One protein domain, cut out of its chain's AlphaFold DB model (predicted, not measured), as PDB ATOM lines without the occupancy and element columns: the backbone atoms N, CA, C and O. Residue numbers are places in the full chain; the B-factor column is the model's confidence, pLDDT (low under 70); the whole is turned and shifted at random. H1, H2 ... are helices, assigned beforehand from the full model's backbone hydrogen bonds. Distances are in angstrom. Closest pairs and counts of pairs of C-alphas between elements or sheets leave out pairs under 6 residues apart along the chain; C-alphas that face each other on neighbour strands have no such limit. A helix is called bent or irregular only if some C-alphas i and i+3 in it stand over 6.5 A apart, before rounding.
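What this domain is: This is residues 33 to 217 of the 876 residues of an uncharacterized protein of Pseudomonas azotoformans (UniProt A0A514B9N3). Two groups of crossing helices stand one after the other along the longest axis, with the very short helix H5 in the middle between them. One group has H3 and H4 packed on each other, with H1 across H4 and little H2 beside H1; in the other, H6 lies between H7 and H8, and the long H9 crosses H8 at the far end, residues 209 to 217 sticking out. The printed part has 185 residues with nine named helices, H1 to H9 in order, and no named strand; the class is all helix. The whole is compact, with a radius of gyration of the C-alphas of 17.1 A, but only just elongated in outline, spanning 53 by 35 by 32 A.

Where its parts are: H1, residues 33 to 43, begins at C-alpha 33 (-31.313, 5.721, -39.242) and is 15.2 A long. H2 is residues 45 to 49. H3, residues 71 to 84, is 20.0 A long, and H4, residues 90 to 104, 21.7 A. H4 is irregular: C-alphas 91 and 94 are 7.8 A apart. H5 is residues 106 to 109. H6, residues 122 to 137, measures 23.4 A and begins at C-alpha 122 (-1.162, -3.238, -20.718). H7 is residues 147 to 155. H8, residues 161 to 178, is 25.9 A long. H9, residues 191 to 215, measures 35.9 A and ends at C-alpha 215 (6.918, -19.320, -14.762).

How they stand to each other: H1 touches residues 96 to 100 of H4, closest at the C-alphas of Tyr 40 and Leu 100, 7.0 A, only just about perpendicular at 70.4 degrees. H2 is close to H1 but not clearly touching, closest at the C-alphas of Leu 41 and Ser 47, 7.2 A. H3 and H4 touch at a steep tilt of 60 degrees, opposite ways; their closest C-alphas, of Ala 79 and Ala 93, are 4.8 A apart. H5 touches H4 at the C-alphas of Leu 101 and Tyr 108, 6.9 A, and H6 at those of Glu 107 and Thr 128, 5.7 A. H6, the hub, touches H7 at a steep tilt of 57 degrees, the same way, closest at the C-alphas of Ala 130 and Ala 154, 5.4 A. H6 and H8 run opposite ways at 34 degrees, only just a shallow tilt, with the C-alphas of Val 125 and Ala 171 closest at 5.7 A. H8 and H9 touch about perpendicular at 83 degrees, the C-alphas of Gly 176 and Val 197 closest at 5.5 A. Every O i to N i+4 pair is within hydrogen-bond range in H1, H3, H8 and H9; the counts are 8 of 11 in H4, 11 of 12 in H6, 4 of 5 in H7 and 0 of 1 in H2, where 2 of 2 O i to N i+3 pairs are within range, and H5 is too short for an O i to N i+4 pair.

The domain as a whole: The two farthest C-alphas, of Ala 34 and Thr 217, are 58.2 A apart. The printed part has no cut. The links H2 to H3, H5 to H6 and H8 to H9 are long. Mean pLDDT of the printed part is 81.6; residues under 70 include 48 to 51, 151 to 156 and 184 to 187.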
ATOM      1  N   ASP A  33     -32.475   4.867 -39.515       53.31
ATOM      2  CA  ASP A  33     -31.313   5.721 -39.242       53.31
ATOM      3  C   ASP A  33     -31.678   7.019 -38.503       53.31
ATOM      4  O   ASP A  33     -30.964   7.437 -37.589       53.31
ATOM      5  N   ALA A  34     -32.799   7.653 -38.858       64.00
ATOM      6  CA  ALA A  34     -33.280   8.863 -38.194       64.00
ATOM      7  C   ALA A  34     -33.779   8.558 -36.772       64.00
ATOM      8  O   ALA A  34     -33.521   9.330 -35.846       64.00
ATOM      9  N   VAL A  35     -34.429   7.406 -36.577       70.88
ATOM     10  CA  VAL A  35     -34.869   6.934 -35.254       70.88
ATOM     11  C   VAL A  35     -33.669   6.597 -34.367       70.88
ATOM     12  O   VAL A  35     -33.636   6.989 -33.195       70.88
ATOM     13  N   MET A  36     -32.650   5.931 -34.913       70.00
ATOM     14  CA  MET A  36     -31.411   5.637 -34.190       70.00
ATOM     15  C   MET A  36     -30.658   6.915 -33.828       70.00
ATOM     16  O   MET A  36     -30.296   7.089 -32.665       70.00
ATOM     17  N   ALA A  37     -30.485   7.846 -34.769       72.25
ATOM     18  CA  ALA A  37     -29.842   9.134 -34.509       72.25
ATOM     19  C   ALA A  37     -30.583   9.945 -33.431       72.25
ATOM     20  O   ALA A  37     -29.951  10.447 -32.501       72.25
ATOM     21  N   ALA A  38     -31.917  10.007 -33.494       72.19
ATOM     22  CA  ALA A  38     -32.737  10.656 -32.472       72.19
ATOM     23  C   ALA A  38     -32.617   9.964 -31.103       72.19
ATOM     24  O   ALA A  38     -32.572  10.629 -30.067       72.19
ATOM     25  N   THR A  39     -32.517   8.633 -31.084       75.94
ATOM     26  CA  THR A  39     -32.302   7.860 -29.852       75.94
ATOM     27  C   THR A  39     -30.926   8.148 -29.251       75.94
ATOM     28  O   THR A  39     -30.831   8.370 -28.044       75.94
ATOM     29  N   TYR A  40     -29.876   8.225 -30.077       78.62
ATOM     30  CA  TYR A  40     -28.533   8.625 -29.650       78.62
ATOM     31  C   TYR A  40     -28.519  10.034 -29.062       78.62
ATOM     32  O   TYR A  40     -28.030  10.209 -27.952       78.62
ATOM     33  N   LEU A  41     -29.107  11.014 -29.751       79.12
ATOM     34  CA  LEU A  41     -29.204  12.397 -29.272       79.12
ATOM     35  C   LEU A  41     -29.976  12.503 -27.952       79.12
ATOM     36  O   LEU A  41     -29.625  13.296 -27.084       79.12
ATOM     37  N   ARG A  42     -31.002  11.666 -27.755       81.19
ATOM     38  CA  ARG A  42     -31.747  11.627 -26.491       81.19
ATOM     39  C   ARG A  42     -30.928  11.040 -25.338       81.19
ATOM     40  O   ARG A  42     -31.110  11.444 -24.192       81.19
ATOM     41  N   LEU A  43     -30.069  10.064 -25.627       82.75
ATOM     42  CA  LEU A  43     -29.207   9.419 -24.633       82.75
ATOM     43  C   LEU A  43     -27.928  10.227 -24.351       82.75
ATOM     44  O   LEU A  43     -27.431  10.211 -23.224       82.75
ATOM     45  N   ASP A  44     -27.421  10.956 -25.340       85.56
ATOM     46  CA  ASP A  44     -26.188  11.743 -25.280       85.56
ATOM     47  C   ASP A  44     -26.355  13.124 -25.948       85.56
ATOM     48  O   ASP A  44     -25.783  13.380 -27.013       85.56
ATOM     49  N   PRO A  45     -27.143  14.034 -25.343       80.31
ATOM     50  CA  PRO A  45     -27.260  15.412 -25.815       80.31
ATOM     51  C   PRO A  45     -25.923  16.171 -25.774       80.31
ATOM     52  O   PRO A  45     -25.715  17.089 -26.562       80.31
ATOM     53  N   GLU A  46     -24.983  15.787 -24.904       81.25
ATOM     54  CA  GLU A  46     -23.648  16.396 -24.840       81.25
ATOM     55  C   GLU A  46     -22.825  16.186 -26.114       81.25
ATOM     56  O   GLU A  46     -21.923  16.980 -26.388       81.25
ATOM     57  N   SER A  47     -23.153  15.174 -26.923       74.94
ATOM     58  CA  SER A  47     -22.501  14.947 -28.216       74.94
ATOM     59  C   SER A  47     -22.627  16.135 -29.189       74.94
ATOM     60  O   SER A  47     -21.783  16.274 -30.077       74.94
ATOM     61  N   GLU A  48     -23.601  17.038 -28.994       68.19
ATOM     62  CA  GLU A  48     -23.763  18.275 -29.778       68.19
ATOM     63  C   GLU A  48     -22.703  19.346 -29.458       68.19
ATOM     64  O   GLU A  48     -22.360  20.154 -30.322       68.19
ATOM     65  N   ALA A  49     -22.143  19.343 -28.242       63.94
ATOM     66  CA  ALA A  49     -21.123  20.306 -27.809       63.94
ATOM     67  C   ALA A  49     -19.700  19.955 -28.299       63.94
ATOM     68  O   ALA A  49     -18.750  20.698 -28.039       63.94
ATOM     69  N   GLY A  50     -19.558  18.842 -29.027       59.31
ATOM     70  CA  GLY A  50     -18.300  18.297 -29.532       59.31
ATOM     71  C   GLY A  50     -17.817  17.082 -28.721       59.31
ATOM     72  O   GLY A  50     -17.987  17.042 -27.501       59.31
ATOM     73  N   PRO A  51     -17.202  16.073 -29.368       62.00
ATOM     74  CA  PRO A  51     -16.782  14.851 -28.693       62.00
ATOM     75  C   PRO A  51     -15.651  15.129 -27.695       62.00
ATOM     76  O   PRO A  51     -14.586  15.637 -28.049       62.00
ATOM     77  N   THR A  52     -15.877  14.752 -26.438       71.00
ATOM     78  CA  THR A  52     -14.850  14.737 -25.393       71.00
ATOM     79  C   THR A  52     -14.246  13.338 -25.315       71.00
ATOM     80  O   THR A  52     -14.954  12.334 -25.310       71.00
ATOM     81  N   ARG A  53     -12.912  13.253 -25.313       75.50
ATOM     82  CA  ARG A  53     -12.207  11.965 -25.309       75.50
ATOM     83  C   ARG A  53     -12.567  11.173 -24.045       75.50
ATOM     84  O   ARG A  53     -12.568  11.750 -22.963       75.50
ATOM     85  N   ASN A  54     -12.833   9.875 -24.197       81.94
ATOM     86  CA  ASN A  54     -13.292   8.970 -23.134       81.94
ATOM     87  C   ASN A  54     -14.571   9.419 -22.416       81.94
ATOM     88  O   ASN A  54     -14.761   9.084 -21.254       81.94
ATOM     89  N   SER A  55     -15.443  10.181 -23.068       86.62
ATOM     90  CA  SER A  55     -16.674  10.662 -22.452       86.62
ATOM     91  C   SER A  55     -17.870  10.333 -23.328       86.62
ATOM     92  O   SER A  55     -17.805  10.429 -24.554       86.62
ATOM     93  N   VAL A  56     -18.958   9.915 -22.689       89.12
ATOM     94  CA  VAL A  56     -20.208   9.568 -23.362       89.12
ATOM     95  C   VAL A  56     -21.384   9.923 -22.466       89.12
ATOM     96  O   VAL A  56     -21.383   9.566 -21.292       89.12
ATOM     97  N   ALA A  57     -22.382  10.655 -22.963       86.62
ATOM     98  CA  ALA A  57     -23.529  11.078 -22.147       86.62
ATOM     99  C   ALA A  57     -23.128  11.825 -20.848       86.62
ATOM    100  O   ALA A  57     -23.749  11.666 -19.790       86.62
ATOM    101  N   GLY A  58     -22.037  12.601 -20.899       86.75
ATOM    102  CA  GLY A  58     -21.449  13.276 -19.735       86.75
ATOM    103  C   GLY A  58     -20.837  12.334 -18.683       86.75
ATOM    104  O   GLY A  58     -20.605  12.756 -17.549       86.75
ATOM    105  N   PHE A  59     -20.615  11.064 -19.027       91.56
ATOM    106  CA  PHE A  59     -19.940  10.057 -18.212       91.56
ATOM    107  C   PHE A  59     -18.492   9.889 -18.678       91.56
ATOM    108  O   PHE A  59     -18.257   9.557 -19.836       91.56
ATOM    109  N   ASP A  60     -17.529  10.079 -17.776       90.94
ATOM    110  CA  ASP A  60     -16.100   9.893 -18.055       90.94
ATOM    111  C   ASP A  60     -15.700   8.416 -17.897       90.94
ATOM    112  O   ASP A  60     -15.513   7.922 -16.785       90.94
ATOM    113  N   LEU A  61     -15.540   7.712 -19.019       92.06
ATOM    114  CA  LEU A  61     -15.076   6.325 -19.092       92.06
ATOM    115  C   LEU A  61     -13.663   6.160 -18.513       92.06
ATOM    116  O   LEU A  61     -13.352   5.102 -17.971       92.06
ATOM    117  N   ALA A  62     -12.827   7.199 -18.565       89.44
ATOM    118  CA  ALA A  62     -11.445   7.170 -18.088       89.44
ATOM    119  C   ALA A  62     -11.267   7.679 -16.652       89.44
ATOM    120  O   ALA A  62     -10.126   7.824 -16.196       89.44
ATOM    121  N   HIS A  63     -12.365   7.922 -15.930       91.69
ATOM    122  CA  HIS A  63     -12.323   8.399 -14.555       91.69
ATOM    123  C   HIS A  63     -11.483   7.471 -13.662       91.69
ATOM    124  O   HIS A  63     -11.525   6.245 -13.783       91.69
ATOM    125  N   SER A  64     -10.753   8.040 -12.697       91.94
ATOM    126  CA  SER A  64      -9.786   7.299 -11.867       91.94
ATOM    127  C   SER A  64     -10.371   6.140 -11.056       91.94
ATOM    128  O   SER A  64      -9.659   5.199 -10.710       91.94
ATOM    129  N   ARG A  65     -11.680   6.181 -10.797       92.69
ATOM    130  CA  ARG A  65     -12.435   5.105 -10.135       92.69
ATOM    131  C   ARG A  65     -12.570   3.834 -10.985       92.69
ATOM    132  O   ARG A  65     -12.769   2.763 -10.423       92.69
ATOM    133  N   HIS A  66     -12.457   3.951 -12.311       93.31
ATOM    134  CA  HIS A  66     -12.527   2.825 -13.245       93.31
ATOM    135  C   HIS A  66     -11.160   2.169 -13.472       93.31
ATOM    136  O   HIS A  66     -11.088   1.065 -14.000       93.31
ATOM    137  N   TRP A  67     -10.056   2.813 -13.085       94.12
ATOM    138  CA  TRP A  67      -8.724   2.225 -13.245       94.12
ATOM    139  C   TRP A  67      -8.603   0.961 -12.402       94.12
ATOM    140  O   TRP A  67      -8.896   1.002 -11.210       94.12
ATOM    141  N   GLY A  68      -8.161  -0.138 -13.014       91.25
ATOM    142  CA  GLY A  68      -8.108  -1.447 -12.361       91.25
ATOM    143  C   GLY A  68      -9.466  -2.156 -12.250       91.25
ATOM    144  O   GLY A  68      -9.532  -3.217 -11.639       91.25
ATOM    145  N   GLN A  69     -10.538  -1.606 -12.836       92.50
ATOM    146  CA  GLN A  69     -11.850  -2.258 -12.900       92.50
ATOM    147  C   GLN A  69     -12.027  -3.031 -14.214       92.50
ATOM    148  O   GLN A  69     -11.503  -2.610 -15.253       92.50
ATOM    149  N   PRO A  70     -12.783  -4.143 -14.211       90.06
ATOM    150  CA  PRO A  70     -13.165  -4.826 -15.440       90.06
ATOM    151  C   PRO A  70     -14.153  -3.980 -16.258       90.06
ATOM    152  O   PRO A  70     -14.900  -3.164 -15.712       90.06
ATOM    153  N   ALA A  71     -14.198  -4.214 -17.574       89.31
ATOM    154  CA  ALA A  71     -15.080  -3.493 -18.497       89.31
ATOM    155  C   ALA A  71     -16.554  -3.525 -18.066       89.31
ATOM    156  O   ALA A  71     -17.234  -2.503 -18.123       89.31
ATOM    157  N   SER A  72     -17.026  -4.675 -17.576       87.69
ATOM    158  CA  SER A  72     -18.402  -4.869 -17.107       87.69
ATOM    159  C   SER A  72     -18.802  -3.874 -16.017       87.69
ATOM    160  O   SER A  72     -19.880  -3.292 -16.092       87.69
ATOM    161  N   VAL A  73     -17.913  -3.591 -15.062       90.56
ATOM    162  CA  VAL A  73     -18.175  -2.619 -13.988       90.56
ATOM    163  C   VAL A  73     -18.383  -1.216 -14.559       90.56
ATOM    164  O   VAL A  73     -19.289  -0.507 -14.124       90.56
ATOM    165  N   VAL A  74     -17.597  -0.821 -15.564       91.12
ATOM    166  CA  VAL A  74     -17.734   0.490 -16.220       91.12
ATOM    167  C   VAL A  74     -19.040   0.575 -17.017       91.12
ATOM    168  O   VAL A  74     -19.728   1.595 -16.955       91.12
ATOM    169  N   VAL A  75     -19.426  -0.502 -17.710       91.88
ATOM    170  CA  VAL A  75     -20.710  -0.594 -18.429       91.88
ATOM    171  C   VAL A  75     -21.892  -0.474 -17.461       91.88
ATOM    172  O   VAL A  75     -22.836   0.273 -17.729       91.88
ATOM    173  N   ASP A  76     -21.830  -1.157 -16.317       91.56
ATOM    174  CA  ASP A  76     -22.865  -1.102 -15.282       91.56
ATOM    175  C   ASP A  76     -22.965   0.287 -14.639       91.56
ATOM    176  O   ASP A  76     -24.061   0.762 -14.329       91.56
ATOM    177  N   GLU A  77     -21.830   0.959 -14.431       92.94
ATOM    178  CA  GLU A  77     -21.797   2.341 -13.945       92.94
ATOM    179  C   GLU A  77     -22.383   3.326 -14.954       92.94
ATOM    180  O   GLU A  77     -23.136   4.216 -14.556       92.94
ATOM    181  N   LEU A  78     -22.102   3.146 -16.246       94.75
ATOM    182  CA  LEU A  78     -22.713   3.950 -17.300       94.75
ATOM    183  C   LEU A  78     -24.231   3.727 -17.348       94.75
ATOM    184  O   LEU A  78     -24.989   4.694 -17.406       94.75
ATOM    185  N   ALA A  79     -24.695   2.477 -17.268       92.12
ATOM    186  CA  ALA A  79     -26.123   2.168 -17.229       92.12
ATOM    187  C   ALA A  79     -26.817   2.849 -16.036       92.12
ATOM    188  O   ALA A  79     -27.859   3.485 -16.210       92.12
ATOM    189  N   ARG A  80     -26.210   2.797 -14.842       93.81
ATOM    190  CA  ARG A  80     -26.701   3.519 -13.656       93.81
ATOM    191  C   ARG A  80     -26.708   5.032 -13.856       93.81
ATOM    192  O   ARG A  80     -27.717   5.666 -13.571       93.81
ATOM    193  N   HIS A  81     -25.654   5.598 -14.439       94.75
ATOM    194  CA  HIS A  81     -25.600   7.027 -14.760       94.75
ATOM    195  C   HIS A  81     -26.729   7.460 -15.705       94.75
ATOM    196  O   HIS A  81     -27.329   8.515 -15.499       94.75
ATOM    197  N   LEU A  82     -27.087   6.643 -16.702       92.94
ATOM    198  CA  LEU A  82     -28.225   6.935 -17.584       92.94
ATOM    199  C   LEU A  82     -29.565   6.941 -16.836       92.94
ATOM    200  O   LEU A  82     -30.441   7.735 -17.185       92.94
ATOM    201  N   ILE A  83     -29.723   6.094 -15.816       92.75
ATOM    202  CA  ILE A  83     -30.903   6.093 -14.939       92.75
ATOM    203  C   ILE A  83     -30.920   7.357 -14.080       92.75
ATOM    204  O   ILE A  83     -31.917   8.077 -14.077       92.75
ATOM    205  N   ASP A  84     -29.805   7.666 -13.416       93.88
ATOM    206  CA  ASP A  84     -29.679   8.816 -12.514       93.88
ATOM    207  C   ASP A  84     -29.904  10.149 -13.244       93.88
ATOM    208  O   ASP A  84     -30.445  11.104 -12.684       93.88
ATOM    209  N   LYS A  85     -29.526  10.216 -14.526       91.56
ATOM    210  CA  LYS A  85     -29.773  11.368 -15.405       91.56
ATOM    211  C   LYS A  85     -31.158  11.367 -16.060       91.56
ATOM    212  O   LYS A  85     -31.442  12.273 -16.842       91.56
ATOM    213  N   GLY A  86     -32.006  10.373 -15.785       87.44
ATOM    214  CA  GLY A  86     -33.352  10.254 -16.354       87.44
ATOM    215  C   GLY A  86     -33.379   9.973 -17.862       87.44
ATOM    216  O   GLY A  86     -34.389  10.221 -18.517       87.44
ATOM    217  N   ARG A  87     -32.275   9.473 -18.429       86.75
ATOM    218  CA  ARG A  87     -32.117   9.217 -19.875       86.75
ATOM    219  C   ARG A  87     -32.601   7.833 -20.284       86.75
ATOM    220  O   ARG A  87     -33.007   7.625 -21.427       86.75
ATOM    221  N   ALA A  88     -32.585   6.898 -19.342       86.50
ATOM    222  CA  ALA A  88     -33.099   5.549 -19.497       86.50
ATOM    223  C   ALA A  88     -33.825   5.114 -18.219       86.50
ATOM    224  O   ALA A  88     -33.477   5.534 -17.121       86.50
ATOM    225  N   HIS A  89     -34.826   4.245 -18.349       80.44
ATOM    226  CA  HIS A  89     -35.392   3.537 -17.200       80.44
ATOM    227  C   HIS A  89     -34.654   2.206 -16.999       80.44
ATOM    228  O   HIS A  89     -34.051   1.685 -17.940       80.44
ATOM    229  N   ALA A  90     -34.734   1.633 -15.795       78.75
ATOM    230  CA  ALA A  90     -33.935   0.470 -15.389       78.75
ATOM    231  C   ALA A  90     -33.966  -0.705 -16.387       78.75
ATOM    232  O   ALA A  90     -32.930  -1.295 -16.674       78.75
ATOM    233  N   GLY A  91     -35.129  -0.998 -16.980       75.12
ATOM    234  CA  GLY A  91     -35.298  -2.100 -17.936       75.12
ATOM    235  C   GLY A  91     -34.574  -1.941 -19.281       75.12
ATOM    236  O   GLY A  91     -34.410  -2.939 -19.979       75.12
ATOM    237  N   ILE A  92     -34.146  -0.726 -19.651       79.06
ATOM    238  CA  ILE A  92     -33.452  -0.450 -20.926       79.06
ATOM    239  C   ILE A  92     -32.064   0.185 -20.757       79.06
ATOM    240  O   ILE A  92     -31.417   0.532 -21.745       79.06
ATOM    241  N   ALA A  93     -31.614   0.398 -19.518       78.44
ATOM    242  CA  ALA A  93     -30.417   1.183 -19.225       78.44
ATOM    243  C   ALA A  93     -29.136   0.542 -19.775       78.44
ATOM    244  O   ALA A  93     -28.327   1.234 -20.388       78.44
ATOM    245  N   HIS A  94     -28.987  -0.780 -19.642       83.44
ATOM    246  CA  HIS A  94     -27.844  -1.498 -20.211       83.44
ATOM    247  C   HIS A  94     -27.848  -1.461 -21.738       83.44
ATOM    248  O   HIS A  94     -26.798  -1.285 -22.340       83.44
ATOM    249  N   GLN A  95     -29.015  -1.545 -22.385       83.44
ATOM    250  CA  GLN A  95     -29.099  -1.401 -23.841       83.44
ATOM    251  C   GLN A  95     -28.753   0.025 -24.274       83.44
ATOM    252  O   GLN A  95     -28.056   0.196 -25.267       83.44
ATOM    253  N   GLY A  96     -29.182   1.040 -23.515       81.19
ATOM    254  CA  GLY A  96     -28.762   2.426 -23.725       81.19
ATOM    255  C   GLY A  96     -27.246   2.594 -23.608       81.19
ATOM    256  O   GLY A  96     -26.630   3.180 -24.494       81.19
ATOM    257  N   ALA A  97     -26.632   2.009 -22.575       89.25
ATOM    258  CA  ALA A  97     -25.183   2.010 -22.391       89.25
ATOM    259  C   ALA A  97     -24.458   1.291 -23.541       89.25
ATOM    260  O   ALA A  97     -23.527   1.850 -24.114       89.25
ATOM    261  N   SER A  98     -24.914   0.099 -23.944       87.81
ATOM    262  CA  SER A  98     -24.335  -0.631 -25.078       87.81
ATOM    263  C   SER A  98     -24.461   0.135 -26.392       87.81
ATOM    264  O   SER A  98     -23.510   0.171 -27.163       87.81
ATOM    265  N   LEU A  99     -25.600   0.782 -26.649       86.75
ATOM    266  CA  LEU A  99     -25.773   1.616 -27.839       86.75
ATOM    267  C   LEU A  99     -24.763   2.764 -27.854       86.75
ATOM    268  O   LEU A  99     -24.074   2.960 -28.855       86.75
ATOM    269  N   LEU A 100     -24.632   3.489 -26.745       88.62
ATOM    270  CA  LEU A 100     -23.671   4.580 -26.600       88.62
ATOM    271  C   LEU A 100     -22.219   4.115 -26.803       88.62
ATOM    272  O   LEU A 100     -21.477   4.710 -27.589       88.62
ATOM    273  N   LEU A 101     -21.834   3.011 -26.162       90.50
ATOM    274  CA  LEU A 101     -20.485   2.450 -26.252       90.50
ATOM    275  C   LEU A 101     -20.153   1.916 -27.644       90.50
ATOM    276  O   LEU A 101     -19.022   2.081 -28.083       90.50
ATOM    277  N   ALA A 102     -21.123   1.360 -28.376       86.44
ATOM    278  CA  ALA A 102     -20.907   0.832 -29.726       86.44
ATOM    279  C   ALA A 102     -20.330   1.876 -30.689       86.44
ATOM    280  O   ALA A 102     -19.634   1.525 -31.636       86.44
ATOM    281  N   ARG A 103     -20.616   3.158 -30.438       80.25
ATOM    282  CA  ARG A 103     -20.117   4.276 -31.238       80.25
ATOM    283  C   ARG A 103     -18.831   4.890 -30.682       80.25
ATOM    284  O   ARG A 103     -18.018   5.367 -31.467       80.25
ATOM    285  N   VAL A 104     -18.687   4.955 -29.357       85.31
ATOM    286  CA  VAL A 104     -17.636   5.756 -28.699       85.31
ATOM    287  C   VAL A 104     -16.459   4.912 -28.214       85.31
ATOM    288  O   VAL A 104     -15.321   5.354 -28.322       85.31
ATOM    289  N   ALA A 105     -16.730   3.726 -27.673       91.31
ATOM    290  CA  ALA A 105     -15.730   2.850 -27.068       91.31
ATOM    291  C   ALA A 105     -16.153   1.371 -27.220       91.31
ATOM    292  O   ALA A 105     -16.532   0.717 -26.237       91.31
ATOM    293  N   PRO A 106     -16.168   0.840 -28.461       92.00
ATOM    294  CA  PRO A 106     -16.643  -0.513 -28.751       92.00
ATOM    295  C   PRO A 106     -15.818  -1.615 -28.069       92.00
ATOM    296  O   PRO A 106     -16.299  -2.741 -27.940       92.00
ATOM    297  N   GLU A 107     -14.616  -1.313 -27.570       92.19
ATOM    298  CA  GLU A 107     -13.785  -2.231 -26.788       92.19
ATOM    299  C   GLU A 107     -14.456  -2.704 -25.491       92.19
ATOM    300  O   GLU A 107     -14.215  -3.828 -25.059       92.19
ATOM    301  N   TYR A 108     -15.366  -1.908 -24.915       92.12
ATOM    302  CA  TYR A 108     -16.165  -2.308 -23.748       92.12
ATOM    303  C   TYR A 108     -17.259  -3.331 -24.077       92.12
ATOM    304  O   TYR A 108     -17.863  -3.891 -23.164       92.12
ATOM    305  N   LEU A 109     -17.544  -3.555 -25.364       88.56
ATOM    306  CA  LEU A 109     -18.581  -4.475 -25.840       88.56
ATOM    307  C   LEU A 109     -18.014  -5.774 -26.415       88.56
ATOM    308  O   LEU A 109     -18.780  -6.625 -26.881       88.56
ATOM    309  N   VAL A 110     -16.689  -5.929 -26.395       83.00
ATOM    310  CA  VAL A 110     -16.036  -7.196 -26.715       83.00
ATOM    311  C   VAL A 110     -16.475  -8.234 -25.684       83.00
ATOM    312  O   VAL A 110     -16.518  -7.963 -24.483       83.00
ATOM    313  N   LYS A 111     -16.845  -9.422 -26.157       79.38
ATOM    314  CA  LYS A 111     -17.283 -10.521 -25.291       79.38
ATOM    315  C   LYS A 111     -16.090 -11.245 -24.687       79.38
ATOM    316  O   LYS A 111     -14.993 -11.225 -25.244       79.38
ATOM    317  N   ASP A 112     -16.336 -11.923 -23.570       68.75
ATOM    318  CA  ASP A 112     -15.381 -12.845 -22.952       68.75
ATOM    319  C   ASP A 112     -14.027 -12.184 -22.626       68.75
ATOM    320  O   ASP A 112     -12.970 -12.793 -22.778       68.75
ATOM    321  N   ILE A 113     -14.044 -10.907 -22.212       74.38
ATOM    322  CA  ILE A 113     -12.844 -10.199 -21.747       74.38
ATOM    323  C   ILE A 113     -12.410 -10.817 -20.407       74.38
ATOM    324  O   ILE A 113     -13.184 -10.764 -19.445       74.38
ATOM    325  N   PRO A 114     -11.183 -11.357 -20.295       69.50
ATOM    326  CA  PRO A 114     -10.711 -11.944 -19.046       69.50
ATOM    327  C   PRO A 114     -10.600 -10.904 -17.924       69.50
ATOM    328  O   PRO A 114     -10.250  -9.744 -18.158       69.50
ATOM    329  N   SER A 115     -10.797 -11.331 -16.674       69.25
ATOM    330  CA  SER A 115     -10.644 -10.468 -15.488       69.25
ATOM    331  C   SER A 115      -9.228  -9.893 -15.330       69.25
ATOM    332  O   SER A 115      -9.048  -8.858 -14.691       69.25
ATOM    333  N   SER A 116      -8.227 -10.513 -15.964       70.06
ATOM    334  CA  SER A 116      -6.845 -10.026 -16.045       70.06
ATOM    335  C   SER A 116      -6.648  -8.836 -16.994       70.06
ATOM    336  O   SER A 116      -5.521  -8.359 -17.134       70.06
ATOM    337  N   VAL A 117      -7.704  -8.353 -17.657       82.50
ATOM    338  CA  VAL A 117      -7.675  -7.223 -18.601       82.50
ATOM    339  C   VAL A 117      -8.471  -6.024 -18.047       82.50
ATOM    340  O   VAL A 117      -9.393  -5.537 -18.702       82.50
ATOM    341  N   PRO A 118      -8.169  -5.514 -16.834       89.56
ATOM    342  CA  PRO A 118      -8.867  -4.345 -16.319       89.56
ATOM    343  C   PRO A 118      -8.433  -3.072 -17.050       89.56
ATOM    344  O   PRO A 118      -7.325  -2.993 -17.603       89.56
ATOM    345  N   TYR A 119      -9.279  -2.045 -16.995       93.06
ATOM    346  CA  TYR A 119      -8.991  -0.738 -17.578       93.06
ATOM    347  C   TYR A 119      -7.669  -0.166 -17.046       93.06
ATOM    348  O   TYR A 119      -7.413  -0.145 -15.838       93.06
ATOM    349  N   GLY A 120      -6.832   0.340 -17.954       89.06
ATOM    350  CA  GLY A 120      -5.521   0.910 -17.626       89.06
ATOM    351  C   GLY A 120      -4.386  -0.116 -17.502       89.06
ATOM    352  O   GLY A 120      -3.247   0.274 -17.239       89.06
ATOM    353  N   SER A 121      -4.660  -1.406 -17.729       90.81
ATOM    354  CA  SER A 121      -3.631  -2.442 -17.876       90.81
ATOM    355  C   SER A 121      -2.990  -2.430 -19.271       90.81
ATOM    356  O   SER A 121      -3.549  -1.902 -20.234       90.81
ATOM    357  N   VAL A 122      -1.818  -3.058 -19.409       86.06
ATOM    358  CA  VAL A 122      -1.162  -3.238 -20.718       86.06
ATOM    359  C   VAL A 122      -2.039  -4.043 -21.684       86.06
ATOM    360  O   VAL A 122      -2.109  -3.720 -22.866       86.06
ATOM    361  N   LEU A 123      -2.736  -5.068 -21.187       83.44
ATOM    362  CA  LEU A 123      -3.610  -5.910 -22.007       83.44
ATOM    363  C   LEU A 123      -4.856  -5.155 -22.479       83.44
ATOM    364  O   LEU A 123      -5.301  -5.367 -23.605       83.44
ATOM    365  N   TRP A 124      -5.381  -4.243 -21.655       91.19
ATOM    366  CA  TRP A 124      -6.470  -3.352 -22.053       91.19
ATOM    367  C   TRP A 124      -6.051  -2.442 -23.207       91.19
ATOM    368  O   TRP A 124      -6.760  -2.346 -24.199       91.19
ATOM    369  N   VAL A 125      -4.852  -1.856 -23.138       89.81
ATOM    370  CA  VAL A 125      -4.298  -1.049 -24.242       89.81
ATOM    371  C   VAL A 125      -4.192  -1.864 -25.529       89.81
ATOM    372  O   VAL A 125      -4.587  -1.383 -26.588       89.81
ATOM    373  N   GLN A 126      -3.695  -3.103 -25.451       84.56
ATOM    374  CA  GLN A 126      -3.609  -3.988 -26.618       84.56
ATOM    375  C   GLN A 126      -4.996  -4.290 -27.207       84.56
ATOM    376  O   GLN A 126      -5.157  -4.251 -28.427       84.56
ATOM    377  N   LEU A 127      -6.002  -4.522 -26.356       86.75
ATOM    378  CA  LEU A 127      -7.391  -4.708 -26.778       86.75
ATOM    379  C   LEU A 127      -7.934  -3.455 -27.478       86.75
ATOM    380  O   LEU A 127      -8.416  -3.557 -28.605       86.75
ATOM    381  N   THR A 128      -7.805  -2.277 -26.862       92.25
ATOM    382  CA  THR A 128      -8.255  -1.000 -27.437       92.25
ATOM    383  C   THR A 128      -7.591  -0.735 -28.788       92.25
ATOM    384  O   THR A 128      -8.267  -0.367 -29.746       92.25
ATOM    385  N   MET A 129      -6.282  -0.983 -28.912       85.69
ATOM    386  CA  MET A 129      -5.567  -0.827 -30.181       85.69
ATOM    387  C   MET A 129      -6.073  -1.797 -31.257       85.69
ATOM    388  O   MET A 129      -6.248  -1.397 -32.410       85.69
ATOM    389  N   ALA A 130      -6.308  -3.064 -30.907       83.06
ATOM    390  CA  ALA A 130      -6.811  -4.069 -31.842       83.06
ATOM    391  C   ALA A 130      -8.236  -3.743 -32.317       83.06
ATOM    392  O   ALA A 130      -8.494  -3.752 -33.522       83.06
ATOM    393  N   VAL A 131      -9.125  -3.378 -31.388       89.25
ATOM    394  CA  VAL A 131     -10.493  -2.930 -31.682       89.25
ATOM    395  C   VAL A 131     -10.469  -1.705 -32.590       89.25
ATOM    396  O   VAL A 131     -11.085  -1.728 -33.653       89.25
ATOM    397  N   ALA A 132      -9.689  -0.677 -32.247       88.81
ATOM    398  CA  ALA A 132      -9.597   0.548 -33.040       88.81
ATOM    399  C   ALA A 132      -9.104   0.287 -34.473       88.81
ATOM    400  O   ALA A 132      -9.602   0.894 -35.420       88.81
ATOM    401  N   ARG A 133      -8.156  -0.644 -34.665       84.94
ATOM    402  CA  ARG A 133      -7.684  -1.031 -36.007       84.94
ATOM    403  C   ARG A 133      -8.774  -1.701 -36.839       84.94
ATOM    404  O   ARG A 133      -8.860  -1.426 -38.034       84.94
ATOM    405  N   ILE A 134      -9.573  -2.575 -36.230       82.50
ATOM    406  CA  ILE A 134     -10.690  -3.253 -36.901       82.50
ATOM    407  C   ILE A 134     -11.783  -2.244 -37.257       82.50
ATOM    408  O   ILE A 134     -12.181  -2.147 -38.419       82.50
ATOM    409  N   GLU A 135     -12.201  -1.442 -36.283       84.50
ATOM    410  CA  GLU A 135     -13.260  -0.443 -36.428       84.50
ATOM    411  C   GLU A 135     -12.901   0.645 -37.447       84.50
ATOM    412  O   GLU A 135     -13.754   1.066 -38.224       84.50
ATOM    413  N   ALA A 136     -11.627   1.039 -37.545       85.25
ATOM    414  CA  ALA A 136     -11.186   1.994 -38.559       85.25
ATOM    415  C   ALA A 136     -11.292   1.459 -40.001       85.25
ATOM    416  O   ALA A 136     -11.395   2.248 -40.940       85.25
ATOM    417  N   GLN A 137     -11.260   0.136 -40.200       81.75
ATOM    418  CA  GLN A 137     -11.435  -0.473 -41.524       81.75
ATOM    419  C   GLN A 137     -12.879  -0.868 -41.804       81.75
ATOM    420  O   GLN A 137     -13.344  -0.786 -42.941       81.75
ATOM    421  N   THR A 138     -13.580  -1.374 -40.795       78.56
ATOM    422  CA  THR A 138     -14.962  -1.839 -40.909       78.56
ATOM    423  C   THR A 138     -15.709  -1.480 -39.625       78.56
ATOM    424  O   THR A 138     -15.770  -2.304 -38.709       78.56
ATOM    425  N   PRO A 139     -16.279  -0.263 -39.550       80.69
ATOM    426  CA  PRO A 139     -17.027   0.180 -38.379       80.69
ATOM    427  C   PRO A 139     -18.174  -0.774 -38.016       80.69
ATOM    428  O   PRO A 139     -18.891  -1.266 -38.893       80.69
ATOM    429  N   GLY A 140     -18.345  -1.027 -36.723       73.06
ATOM    430  CA  GLY A 140     -19.331  -1.922 -36.122       73.06
ATOM    431  C   GLY A 140     -19.002  -3.412 -36.229       73.06
ATOM    432  O   GLY A 140     -19.836  -4.235 -35.846       73.06
ATOM    433  N   SER A 141     -17.837  -3.797 -36.761       78.69
ATOM    434  CA  SER A 141     -17.494  -5.214 -36.945       78.69
ATOM    435  C   SER A 141     -17.003  -5.897 -35.675       78.69
ATOM    436  O   SER A 141     -17.125  -7.118 -35.587       78.69
ATOM    437  N   THR A 142     -16.536  -5.144 -34.675       80.94
ATOM    438  CA  THR A 142     -16.162  -5.713 -33.373       80.94
ATOM    439  C   THR A 142     -17.367  -6.032 -32.495       80.94
ATOM    440  O   THR A 142     -17.227  -6.738 -31.495       80.94
ATOM    441  N   LEU A 143     -18.566  -5.557 -32.860       77.44
ATOM    442  CA  LEU A 143     -19.789  -5.819 -32.110       77.44
ATOM    443  C   LEU A 143     -20.101  -7.314 -32.082       77.44
ATOM    444  O   LEU A 143     -20.451  -7.936 -33.084       77.44
ATOM    445  N   GLY A 144     -20.019  -7.881 -30.883       67.56
ATOM    446  CA  GLY A 144     -20.324  -9.280 -30.638       67.56
ATOM    447  C   GLY A 144     -19.174 -10.254 -30.888       67.56
ATOM    448  O   GLY A 144     -19.429 -11.446 -30.699       67.56
ATOM    449  N   MET A 145     -17.978  -9.765 -31.242       71.12
ATOM    450  CA  MET A 145     -16.738 -10.550 -31.276       71.12
ATOM    451  C   MET A 145     -16.237 -10.853 -29.857       71.12
ATOM    452  O   MET A 145     -16.373 -10.024 -28.952       71.12
ATOM    453  N   GLY A 146     -15.644 -12.031 -29.673       72.62
ATOM    454  CA  GLY A 146     -14.942 -12.409 -28.444       72.62
ATOM    455  C   GLY A 146     -13.514 -11.856 -28.373       72.62
ATOM    456  O   GLY A 146     -12.904 -11.536 -29.396       72.62
ATOM    457  N   TYR A 147     -12.946 -11.795 -27.167       67.94
ATOM    458  CA  TYR A 147     -11.595 -11.279 -26.905       67.94
ATOM    459  C   TYR A 147     -10.518 -11.877 -27.829       67.94
ATOM    460  O   TYR A 147      -9.751 -11.147 -28.456       67.94
ATOM    461  N   ALA A 148     -10.490 -13.204 -27.986       62.53
ATOM    462  CA  ALA A 148      -9.517 -13.876 -28.853       62.53
ATOM    463  C   ALA A 148      -9.743 -13.599 -30.352       62.53
ATOM    464  O   ALA A 148      -8.788 -13.517 -31.130       62.53
ATOM    465  N   GLU A 149     -10.999 -13.431 -30.766       65.44
ATOM    466  CA  GLU A 149     -11.359 -13.159 -32.160       65.44
ATOM    467  C   GLU A 149     -10.873 -11.778 -32.606       65.44
ATOM    468  O   GLU A 149     -10.461 -11.613 -33.757       65.44
ATOM    469  N   ILE A 150     -10.876 -10.801 -31.693       72.50
ATOM    470  CA  ILE A 150     -10.374  -9.447 -31.949       72.50
ATOM    471  C   ILE A 150      -8.907  -9.486 -32.375       72.50
ATOM    472  O   ILE A 150      -8.560  -8.957 -33.431       72.50
ATOM    473  N   PHE A 151      -8.040 -10.160 -31.620       66.75
ATOM    474  CA  PHE A 151      -6.620 -10.238 -31.976       66.75
ATOM    475  C   PHE A 151      -6.401 -10.986 -33.296       66.75
ATOM    476  O   PHE A 151      -5.658 -10.518 -34.160       66.75
ATOM    477  N   LEU A 152      -7.142 -12.076 -33.514       61.78
ATOM    478  CA  LEU A 152      -7.142 -12.829 -34.771       61.78
ATOM    479  C   LEU A 152      -7.516 -12.003 -35.999       61.78
ATOM    480  O   LEU A 152      -6.978 -12.218 -37.092       61.78
ATOM    481  N   ALA A 153      -8.508 -11.131 -35.850       64.25
ATOM    482  CA  ALA A 153      -8.956 -10.256 -36.918       64.25
ATOM    483  C   ALA A 153      -7.939  -9.140 -37.153       64.25
ATOM    484  O   ALA A 153      -7.523  -8.943 -38.294       64.25
ATOM    485  N   ALA A 154      -7.485  -8.477 -36.085       65.81
ATOM    486  CA  ALA A 154      -6.540  -7.365 -36.151       65.81
ATOM    487  C   ALA A 154      -5.195  -7.754 -36.794       65.81
ATOM    488  O   ALA A 154      -4.632  -6.965 -37.555       65.81
ATOM    489  N   GLU A 155      -4.697  -8.973 -36.558       61.78
ATOM    490  CA  GLU A 155      -3.460  -9.487 -37.176       61.78
ATOM    491  C   GLU A 155      -3.525  -9.572 -38.705       61.78
ATOM    492  O   GLU A 155      -2.512  -9.422 -39.386       61.78
ATOM    493  N   LYS A 156      -4.715  -9.805 -39.265       66.81
ATOM    494  CA  LYS A 156      -4.907  -9.971 -40.715       66.81
ATOM    495  C   LYS A 156      -5.054  -8.639 -41.447       66.81
ATOM    496  O   LYS A 156      -5.112  -8.628 -42.679       66.81
ATOM    497  N   LEU A 157      -5.144  -7.529 -40.715       70.81
ATOM    498  CA  LEU A 157      -5.358  -6.207 -41.285       70.81
ATOM    499  C   LEU A 157      -4.031  -5.573 -41.703       70.81
ATOM    500  O   LEU A 157      -3.162  -5.309 -40.873       70.81
ATOM    501  N   ASN A 158      -3.931  -5.211 -42.981       74.06
ATOM    502  CA  ASN A 158      -2.953  -4.222 -43.423       74.06
ATOM    503  C   ASN A 158      -3.499  -2.837 -43.075       74.06
ATOM    504  O   ASN A 158      -4.425  -2.352 -43.727       74.06
ATOM    505  N   THR A 159      -2.979  -2.235 -42.008       70.94
ATOM    506  CA  THR A 159      -3.393  -0.911 -41.529       70.94
ATOM    507  C   THR A 159      -2.375   0.142 -41.953       70.94
ATOM    508  O   THR A 159      -1.176  -0.129 -41.977       70.94
ATOM    509  N   ASP A 160      -2.853   1.338 -42.292       79.12
ATOM    510  CA  ASP A 160      -1.996   2.489 -42.569       79.12
ATOM    511  C   ASP A 160      -1.083   2.814 -41.367       79.12
ATOM    512  O   ASP A 160      -1.493   2.712 -40.202       79.12
ATOM    513  N   ALA A 161       0.169   3.187 -41.644       76.25
ATOM    514  CA  ALA A 161       1.176   3.422 -40.611       76.25
ATOM    515  C   ALA A 161       0.865   4.667 -39.765       76.25
ATOM    516  O   ALA A 161       1.041   4.634 -38.546       76.25
ATOM    517  N   THR A 162       0.358   5.738 -40.381       81.31
ATOM    518  CA  THR A 162      -0.013   6.977 -39.687       81.31
ATOM    519  C   THR A 162      -1.217   6.747 -38.780       81.31
ATOM    520  O   THR A 162      -1.190   7.136 -37.611       81.31
ATOM    521  N   LEU A 163      -2.231   6.027 -39.266       80.62
ATOM    522  CA  LEU A 163      -3.379   5.623 -38.450       80.62
ATOM    523  C   LEU A 163      -2.954   4.745 -37.259       80.62
ATOM    524  O   LEU A 163      -3.407   4.952 -36.136       80.62
ATOM    525  N   THR A 164      -2.049   3.788 -37.484       79.81
ATOM    526  CA  THR A 164      -1.536   2.909 -36.419       79.81
ATOM    527  C   THR A 164      -0.787   3.702 -35.343       79.81
ATOM    528  O   THR A 164      -0.968   3.449 -34.153       79.81
ATOM    529  N   GLN A 165       0.019   4.692 -35.744       79.44
ATOM    530  CA  GLN A 165       0.708   5.592 -34.814       79.44
ATOM    531  C   GLN A 165      -0.268   6.444 -34.000       79.44
ATOM    532  O   GLN A 165      -0.057   6.620 -32.802       79.44
ATOM    533  N   GLN A 166      -1.345   6.937 -34.619       85.38
ATOM    534  CA  GLN A 166      -2.373   7.707 -33.922       85.38
ATOM    535  C   GLN A 166      -3.113   6.854 -32.882       85.38
ATOM    536  O   GLN A 166      -3.206   7.257 -31.725       85.38
ATOM    537  N   ILE A 167      -3.552   5.649 -33.261       86.12
ATOM    538  CA  ILE A 167      -4.202   4.692 -32.348       86.12
ATOM    539  C   ILE A 167      -3.288   4.376 -31.154       86.12
ATOM    540  O   ILE A 167      -3.728   4.396 -30.004       86.12
ATOM    541  N   ALA A 168      -2.003   4.119 -31.416       84.75
ATOM    542  CA  ALA A 168      -1.018   3.857 -30.372       84.75
ATOM    543  C   ALA A 168      -0.800   5.073 -29.456       84.75
ATOM    544  O   ALA A 168      -0.739   4.916 -28.239       84.75
ATOM    545  N   TYR A 169      -0.700   6.282 -30.019       88.50
ATOM    546  CA  TYR A 169      -0.562   7.524 -29.252       88.50
ATOM    547  C   TYR A 169      -1.737   7.724 -28.297       88.50
ATOM    548  O   TYR A 169      -1.528   7.989 -27.113       88.50
ATOM    549  N   ASP A 170      -2.959   7.557 -28.800       88.88
ATOM    550  CA  ASP A 170      -4.175   7.688 -28.012       88.88
ATOM    551  C   ASP A 170      -4.204   6.664 -26.871       88.88
ATOM    552  O   ASP A 170      -4.319   7.044 -25.704       88.88
ATOM    553  N   ALA A 171      -4.017   5.381 -27.172       91.00
ATOM    554  CA  ALA A 171      -4.081   4.336 -26.154       91.00
ATOM    555  C   ALA A 171      -2.963   4.473 -25.094       91.00
ATOM    556  O   ALA A 171      -3.201   4.291 -23.897       91.00
ATOM    557  N   LEU A 172      -1.752   4.871 -25.506       91.69
ATOM    558  CA  LEU A 172      -0.650   5.151 -24.579       91.69
ATOM    559  C   LEU A 172      -0.926   6.368 -23.700       91.69
ATOM    560  O   LEU A 172      -0.555   6.360 -22.529       91.69
ATOM    561  N   ARG A 173      -1.583   7.405 -24.226       90.94
ATOM    562  CA  ARG A 173      -1.942   8.587 -23.437       90.94
ATOM    563  C   ARG A 173      -2.857   8.210 -22.270       90.94
ATOM    564  O   ARG A 173      -2.590   8.635 -21.148       90.94
ATOM    565  N   ASP A 174      -3.874   7.381 -22.503       90.94
ATOM    566  CA  ASP A 174      -4.754   6.890 -21.429       90.94
ATOM    567  C   ASP A 174      -4.006   6.091 -20.382       90.94
ATOM    568  O   ASP A 174      -4.124   6.336 -19.178       90.94
ATOM    569  N   TRP A 175      -3.195   5.151 -20.856       93.12
ATOM    570  CA  TRP A 175      -2.398   4.305 -19.992       93.12
ATOM    571  C   TRP A 175      -1.403   5.120 -19.159       93.12
ATOM    572  O   TRP A 175      -1.243   4.872 -17.962       93.12
ATOM    573  N   GLY A 176      -0.789   6.143 -19.760       92.94
ATOM    574  CA  GLY A 176       0.133   7.061 -19.100       92.94
ATOM    575  C   GLY A 176      -0.528   7.875 -17.989       92.94
ATOM    576  O   GLY A 176       0.096   8.086 -16.949       92.94
ATOM    577  N   VAL A 177      -1.787   8.291 -18.157       91.62
ATOM    578  CA  VAL A 177      -2.561   8.957 -17.092       91.62
ATOM    579  C   VAL A 177      -2.906   7.965 -15.975       91.62
ATOM    580  O   VAL A 177      -2.629   8.243 -14.806       91.62
ATOM    581  N   ALA A 178      -3.438   6.786 -16.317       91.56
ATOM    582  CA  ALA A 178      -3.870   5.774 -15.343       91.56
ATOM    583  C   ALA A 178      -2.726   5.201 -14.478       91.56
ATOM    584  O   ALA A 178      -2.952   4.722 -13.356       91.56
ATOM    585  N   ASN A 179      -1.492   5.270 -14.992       91.69
ATOM    586  CA  ASN A 179      -0.272   4.791 -14.340       91.69
ATOM    587  C   ASN A 179       0.662   5.924 -13.866       91.69
ATOM    588  O   ASN A 179       1.792   5.661 -13.471       91.69
ATOM    589  N   GLY A 180       0.202   7.183 -13.877       89.94
ATOM    590  CA  GLY A 180       0.903   8.313 -13.248       89.94
ATOM    591  C   GLY A 180       2.098   8.897 -14.017       89.94
ATOM    592  O   GLY A 180       2.785   9.788 -13.508       89.94
ATOM    593  N   PHE A 181       2.331   8.456 -15.255       90.62
ATOM    594  CA  PHE A 181       3.361   9.008 -16.142       90.62
ATOM    595  C   PHE A 181       2.977  10.376 -16.717       90.62
ATOM    596  O   PHE A 181       3.858  11.198 -16.983       90.62
ATOM    597  N   LEU A 182       1.675  10.635 -16.869       89.62
ATOM    598  CA  LEU A 182       1.120  11.894 -17.364       89.62
ATOM    599  C   LEU A 182       0.285  12.597 -16.286       89.62
ATOM    600  O   LEU A 182      -0.281  11.962 -15.396       89.62
ATOM    601  N   ALA A 183       0.226  13.928 -16.359       78.12
ATOM    602  CA  ALA A 183      -0.657  14.734 -15.520       78.12
ATOM    603  C   ALA A 183      -2.130  14.615 -15.969       78.12
ATOM    604  O   ALA A 183      -2.419  14.081 -17.038       78.12
ATOM    605  N   ALA A 184      -3.048  15.115 -15.133       61.69
ATOM    606  CA  ALA A 184      -4.496  15.043 -15.333       61.69
ATOM    607  C   ALA A 184      -4.955  15.498 -16.741       61.69
ATOM    608  O   ALA A 184      -4.310  16.354 -17.360       61.69
ATOM    609  N   PRO A 185      -6.073  14.950 -17.254       56.75
ATOM    610  CA  PRO A 185      -6.570  15.233 -18.599       56.75
ATOM    611  C   PRO A 185      -6.830  16.733 -18.828       56.75
ATOM    612  O   PRO A 185      -7.459  17.397 -18.010       56.75
ATOM    613  N   GLY A 186      -6.344  17.266 -19.957       60.34
ATOM    614  CA  GLY A 186      -6.621  18.641 -20.409       60.34
ATOM    615  C   GLY A 186      -5.447  19.341 -21.102       60.34
ATOM    616  O   GLY A 186      -5.664  20.152 -21.997       60.34
ATOM    617  N   VAL A 187      -4.206  18.976 -20.761       67.75
ATOM    618  CA  VAL A 187      -2.997  19.472 -21.443       67.75
ATOM    619  C   VAL A 187      -2.468  18.386 -22.390       67.75
ATOM    620  O   VAL A 187      -2.345  17.230 -21.971       67.75
ATOM    621  N   PRO A 188      -2.184  18.695 -23.670       78.00
ATOM    622  CA  PRO A 188      -1.522  17.754 -24.568       78.00
ATOM    623  C   PRO A 188      -0.135  17.380 -24.020       78.00
ATOM    624  O   PRO A 188       0.643  18.285 -23.709       78.00
ATOM    625  N   PRO A 189       0.195  16.082 -23.886       85.19
ATOM    626  CA  PRO A 189       1.497  15.676 -23.377       85.19
ATOM    627  C   PRO A 189       2.604  16.044 -24.371       85.19
ATOM    628  O   PRO A 189       2.436  15.944 -25.590       85.19
ATOM    629  N   SER A 190       3.756  16.452 -23.843       86.12
ATOM    630  CA  SER A 190       4.954  16.711 -24.645       86.12
ATOM    631  C   SER A 190       5.501  15.426 -25.283       86.12
ATOM    632  O   SER A 190       5.259  14.317 -24.804       86.12
ATOM    633  N   ALA A 191       6.310  15.566 -26.339       82.94
ATOM    634  CA  ALA A 191       6.963  14.422 -26.984       82.94
ATOM    635  C   ALA A 191       7.824  13.609 -25.994       82.94
ATOM    636  O   ALA A 191       7.762  12.383 -25.982       82.94
ATOM    637  N   ASN A 192       8.550  14.284 -25.096       83.56
ATOM    638  CA  ASN A 192       9.351  13.629 -24.057       83.56
ATOM    639  C   ASN A 192       8.490  12.869 -23.039       83.56
ATOM    640  O   ASN A 192       8.893  11.826 -22.532       83.56
ATOM    641  N   GLU A 193       7.309  13.388 -22.705       87.31
ATOM    642  CA  GLU A 193       6.362  12.686 -21.839       87.31
ATOM    643  C   GLU A 193       5.830  11.420 -22.503       87.31
ATOM    644  O   GLU A 193       5.874  10.361 -21.880       87.31
ATOM    645  N   MET A 194       5.417  11.502 -23.767       88.19
ATOM    646  CA  MET A 194       4.939  10.336 -24.514       88.19
ATOM    647  C   MET A 194       6.032   9.297 -24.758       88.19
ATOM    648  O   MET A 194       5.757   8.102 -24.687       88.19
ATOM    649  N   GLU A 195       7.282   9.717 -24.952       82.62
ATOM    650  CA  GLU A 195       8.405   8.786 -25.064       82.62
ATOM    651  C   GLU A 195       8.659   8.037 -23.746       82.62
ATOM    652  O   GLU A 195       8.851   6.821 -23.748       82.62
ATOM    653  N   ARG A 196       8.566   8.721 -22.595       87.75
ATOM    654  CA  ARG A 196       8.637   8.055 -21.280       87.75
ATOM    655  C   ARG A 196       7.504   7.051 -21.084       87.75
ATOM    656  O   ARG A 196       7.756   5.951 -20.598       87.75
ATOM    657  N   VAL A 197       6.286   7.415 -21.482       91.25
ATOM    658  CA  VAL A 197       5.116   6.526 -21.445       91.25
ATOM    659  C   VAL A 197       5.353   5.291 -22.315       91.25
ATOM    660  O   VAL A 197       5.159   4.175 -21.845       91.25
ATOM    661  N   ARG A 198       5.829   5.470 -23.552       86.94
ATOM    662  CA  ARG A 198       6.126   4.376 -24.487       86.94
ATOM    663  C   ARG A 198       7.184   3.422 -23.933       86.94
ATOM    664  O   ARG A 198       6.982   2.209 -23.966       86.94
ATOM    665  N   ILE A 199       8.289   3.953 -23.403       84.25
ATOM    666  CA  ILE A 199       9.357   3.148 -22.787       84.25
ATOM    667  C   ILE A 199       8.803   2.344 -21.608       84.25
ATOM    668  O   ILE A 199       9.034   1.138 -21.528       84.25
ATOM    669  N   ALA A 200       8.040   2.986 -20.718       87.38
ATOM    670  CA  ALA A 200       7.455   2.320 -19.560       87.38
ATOM    671  C   ALA A 200       6.437   1.239 -19.958       87.38
ATOM    672  O   ALA A 200       6.463   0.140 -19.402       87.38
ATOM    673  N   PHE A 201       5.584   1.524 -20.944       87.69
ATOM    674  CA  PHE A 201       4.615   0.575 -21.484       87.69
ATOM    675  C   PHE A 201       5.303  -0.649 -22.090       87.69
ATOM    676  O   PHE A 201       4.987  -1.779 -21.723       87.69
ATOM    677  N   ASN A 202       6.282  -0.432 -22.973       81.56
ATOM    678  CA  ASN A 202       7.028  -1.517 -23.609       81.56
ATOM    679  C   ASN A 202       7.787  -2.351 -22.568       81.56
ATOM    680  O   ASN A 202       7.809  -3.572 -22.670       81.56
ATOM    681  N   HIS A 203       8.346  -1.722 -21.531       82.25
ATOM    682  CA  HIS A 203       8.976  -2.444 -20.428       82.25
ATOM    683  C   HIS A 203       7.979  -3.337 -19.670       82.25
ATOM    684  O   HIS A 203       8.283  -4.498 -19.404       82.25
ATOM    685  N   GLN A 204       6.772  -2.843 -19.359       83.25
ATOM    686  CA  GLN A 204       5.733  -3.673 -18.731       83.25
ATOM    687  C   GLN A 204       5.242  -4.796 -19.655       83.25
ATOM    688  O   GLN A 204       5.006  -5.913 -19.191       83.25
ATOM    689  N   LEU A 205       5.127  -4.528 -20.956       78.06
ATOM    690  CA  LEU A 205       4.749  -5.528 -21.947       78.06
ATOM    691  C   LEU A 205       5.795  -6.645 -22.056       78.06
ATOM    692  O   LEU A 205       5.443  -7.822 -22.015       78.06
ATOM    693  N   GLU A 206       7.080  -6.303 -22.148       74.69
ATOM    694  CA  GLU A 206       8.160  -7.294 -22.167       74.69
ATOM    695  C   GLU A 206       8.261  -8.053 -20.840       74.69
ATOM    696  O   GLU A 206       8.490  -9.265 -20.835       74.69
ATOM    697  N   ALA A 207       7.998  -7.392 -19.711       76.50
ATOM    698  CA  ALA A 207       7.922  -8.070 -18.424       76.50
ATOM    699  C   ALA A 207       6.773  -9.091 -18.374       76.50
ATOM    700  O   ALA A 207       6.972 -10.173 -17.827       76.50
ATOM    701  N   LEU A 208       5.605  -8.810 -18.968       73.50
ATOM    702  CA  LEU A 208       4.507  -9.785 -19.099       73.50
ATOM    703  C   LEU A 208       4.941 -11.025 -19.895       73.50
ATOM    704  O   LEU A 208       4.735 -12.152 -19.438       73.50
ATOM    705  N   LYS A 209       5.615 -10.833 -21.037       68.69
ATOM    706  CA  LYS A 209       6.154 -11.936 -21.860       68.69
ATOM    707  C   LYS A 209       7.187 -12.765 -21.102       68.69
ATOM    708  O   LYS A 209       7.136 -13.997 -21.092       68.69
ATOM    709  N   THR A 210       8.111 -12.071 -20.445       72.88
ATOM    710  CA  THR A 210       9.199 -12.679 -19.678       72.88
ATOM    711  C   THR A 210       8.642 -13.463 -18.495       72.88
ATOM    712  O   THR A 210       9.022 -14.609 -18.300       72.88
ATOM    713  N   THR A 211       7.662 -12.909 -17.775       75.50
ATOM    714  CA  THR A 211       6.975 -13.581 -16.657       75.50
ATOM    715  C   THR A 211       6.368 -14.909 -17.087       75.50
ATOM    716  O   THR A 211       6.581 -15.915 -16.415       75.50
ATOM    717  N   SER A 212       5.660 -14.925 -18.221       69.06
ATOM    718  CA  SER A 212       5.089 -16.155 -18.776       69.06
ATOM    719  C   SER A 212       6.176 -17.197 -19.055       69.06
ATOM    720  O   SER A 212       6.080 -18.332 -18.607       69.06
ATOM    721  N   THR A 213       7.272 -16.786 -19.700       68.62
ATOM    722  CA  THR A 213       8.396 -17.687 -20.007       68.62
ATOM    723  C   THR A 213       9.052 -18.243 -18.739       68.62
ATOM    724  O   THR A 213       9.302 -19.441 -18.645       68.62
ATOM    725  N   LEU A 214       9.310 -17.381 -17.754       75.75
ATOM    726  CA  LEU A 214       9.965 -17.738 -16.496       75.75
ATOM    727  C   LEU A 214       9.132 -18.730 -15.680       75.75
ATOM    728  O   LEU A 214       9.657 -19.758 -15.256       75.75
ATOM    729  N   LEU A 215       7.834 -18.464 -15.521       72.38
ATOM    730  CA  LEU A 215       6.918 -19.320 -14.762       72.38
ATOM    731  C   LEU A 215       6.630 -20.660 -15.452       72.38
ATOM    732  O   LEU A 215       6.223 -21.611 -14.797       72.38
ATOM    733  N   GLN A 216       6.871 -20.764 -16.760       68.56
ATOM    734  CA  GLN A 216       6.784 -22.019 -17.511       68.56
ATOM    735  C   GLN A 216       8.089 -22.827 -17.488       68.56
ATOM    736  O   GLN A 216       8.160 -23.898 -18.097       68.56
ATOM    737  N   THR A 217       9.131 -22.344 -16.801       71.19
ATOM    738  CA  THR A 217      10.410 -23.055 -16.717       71.19
ATOM    739  C   THR A 217      10.207 -24.411 -16.054       71.19
ATOM    740  O   THR A 217       9.776 -24.510 -14.904       71.19
TER     741      THR A 217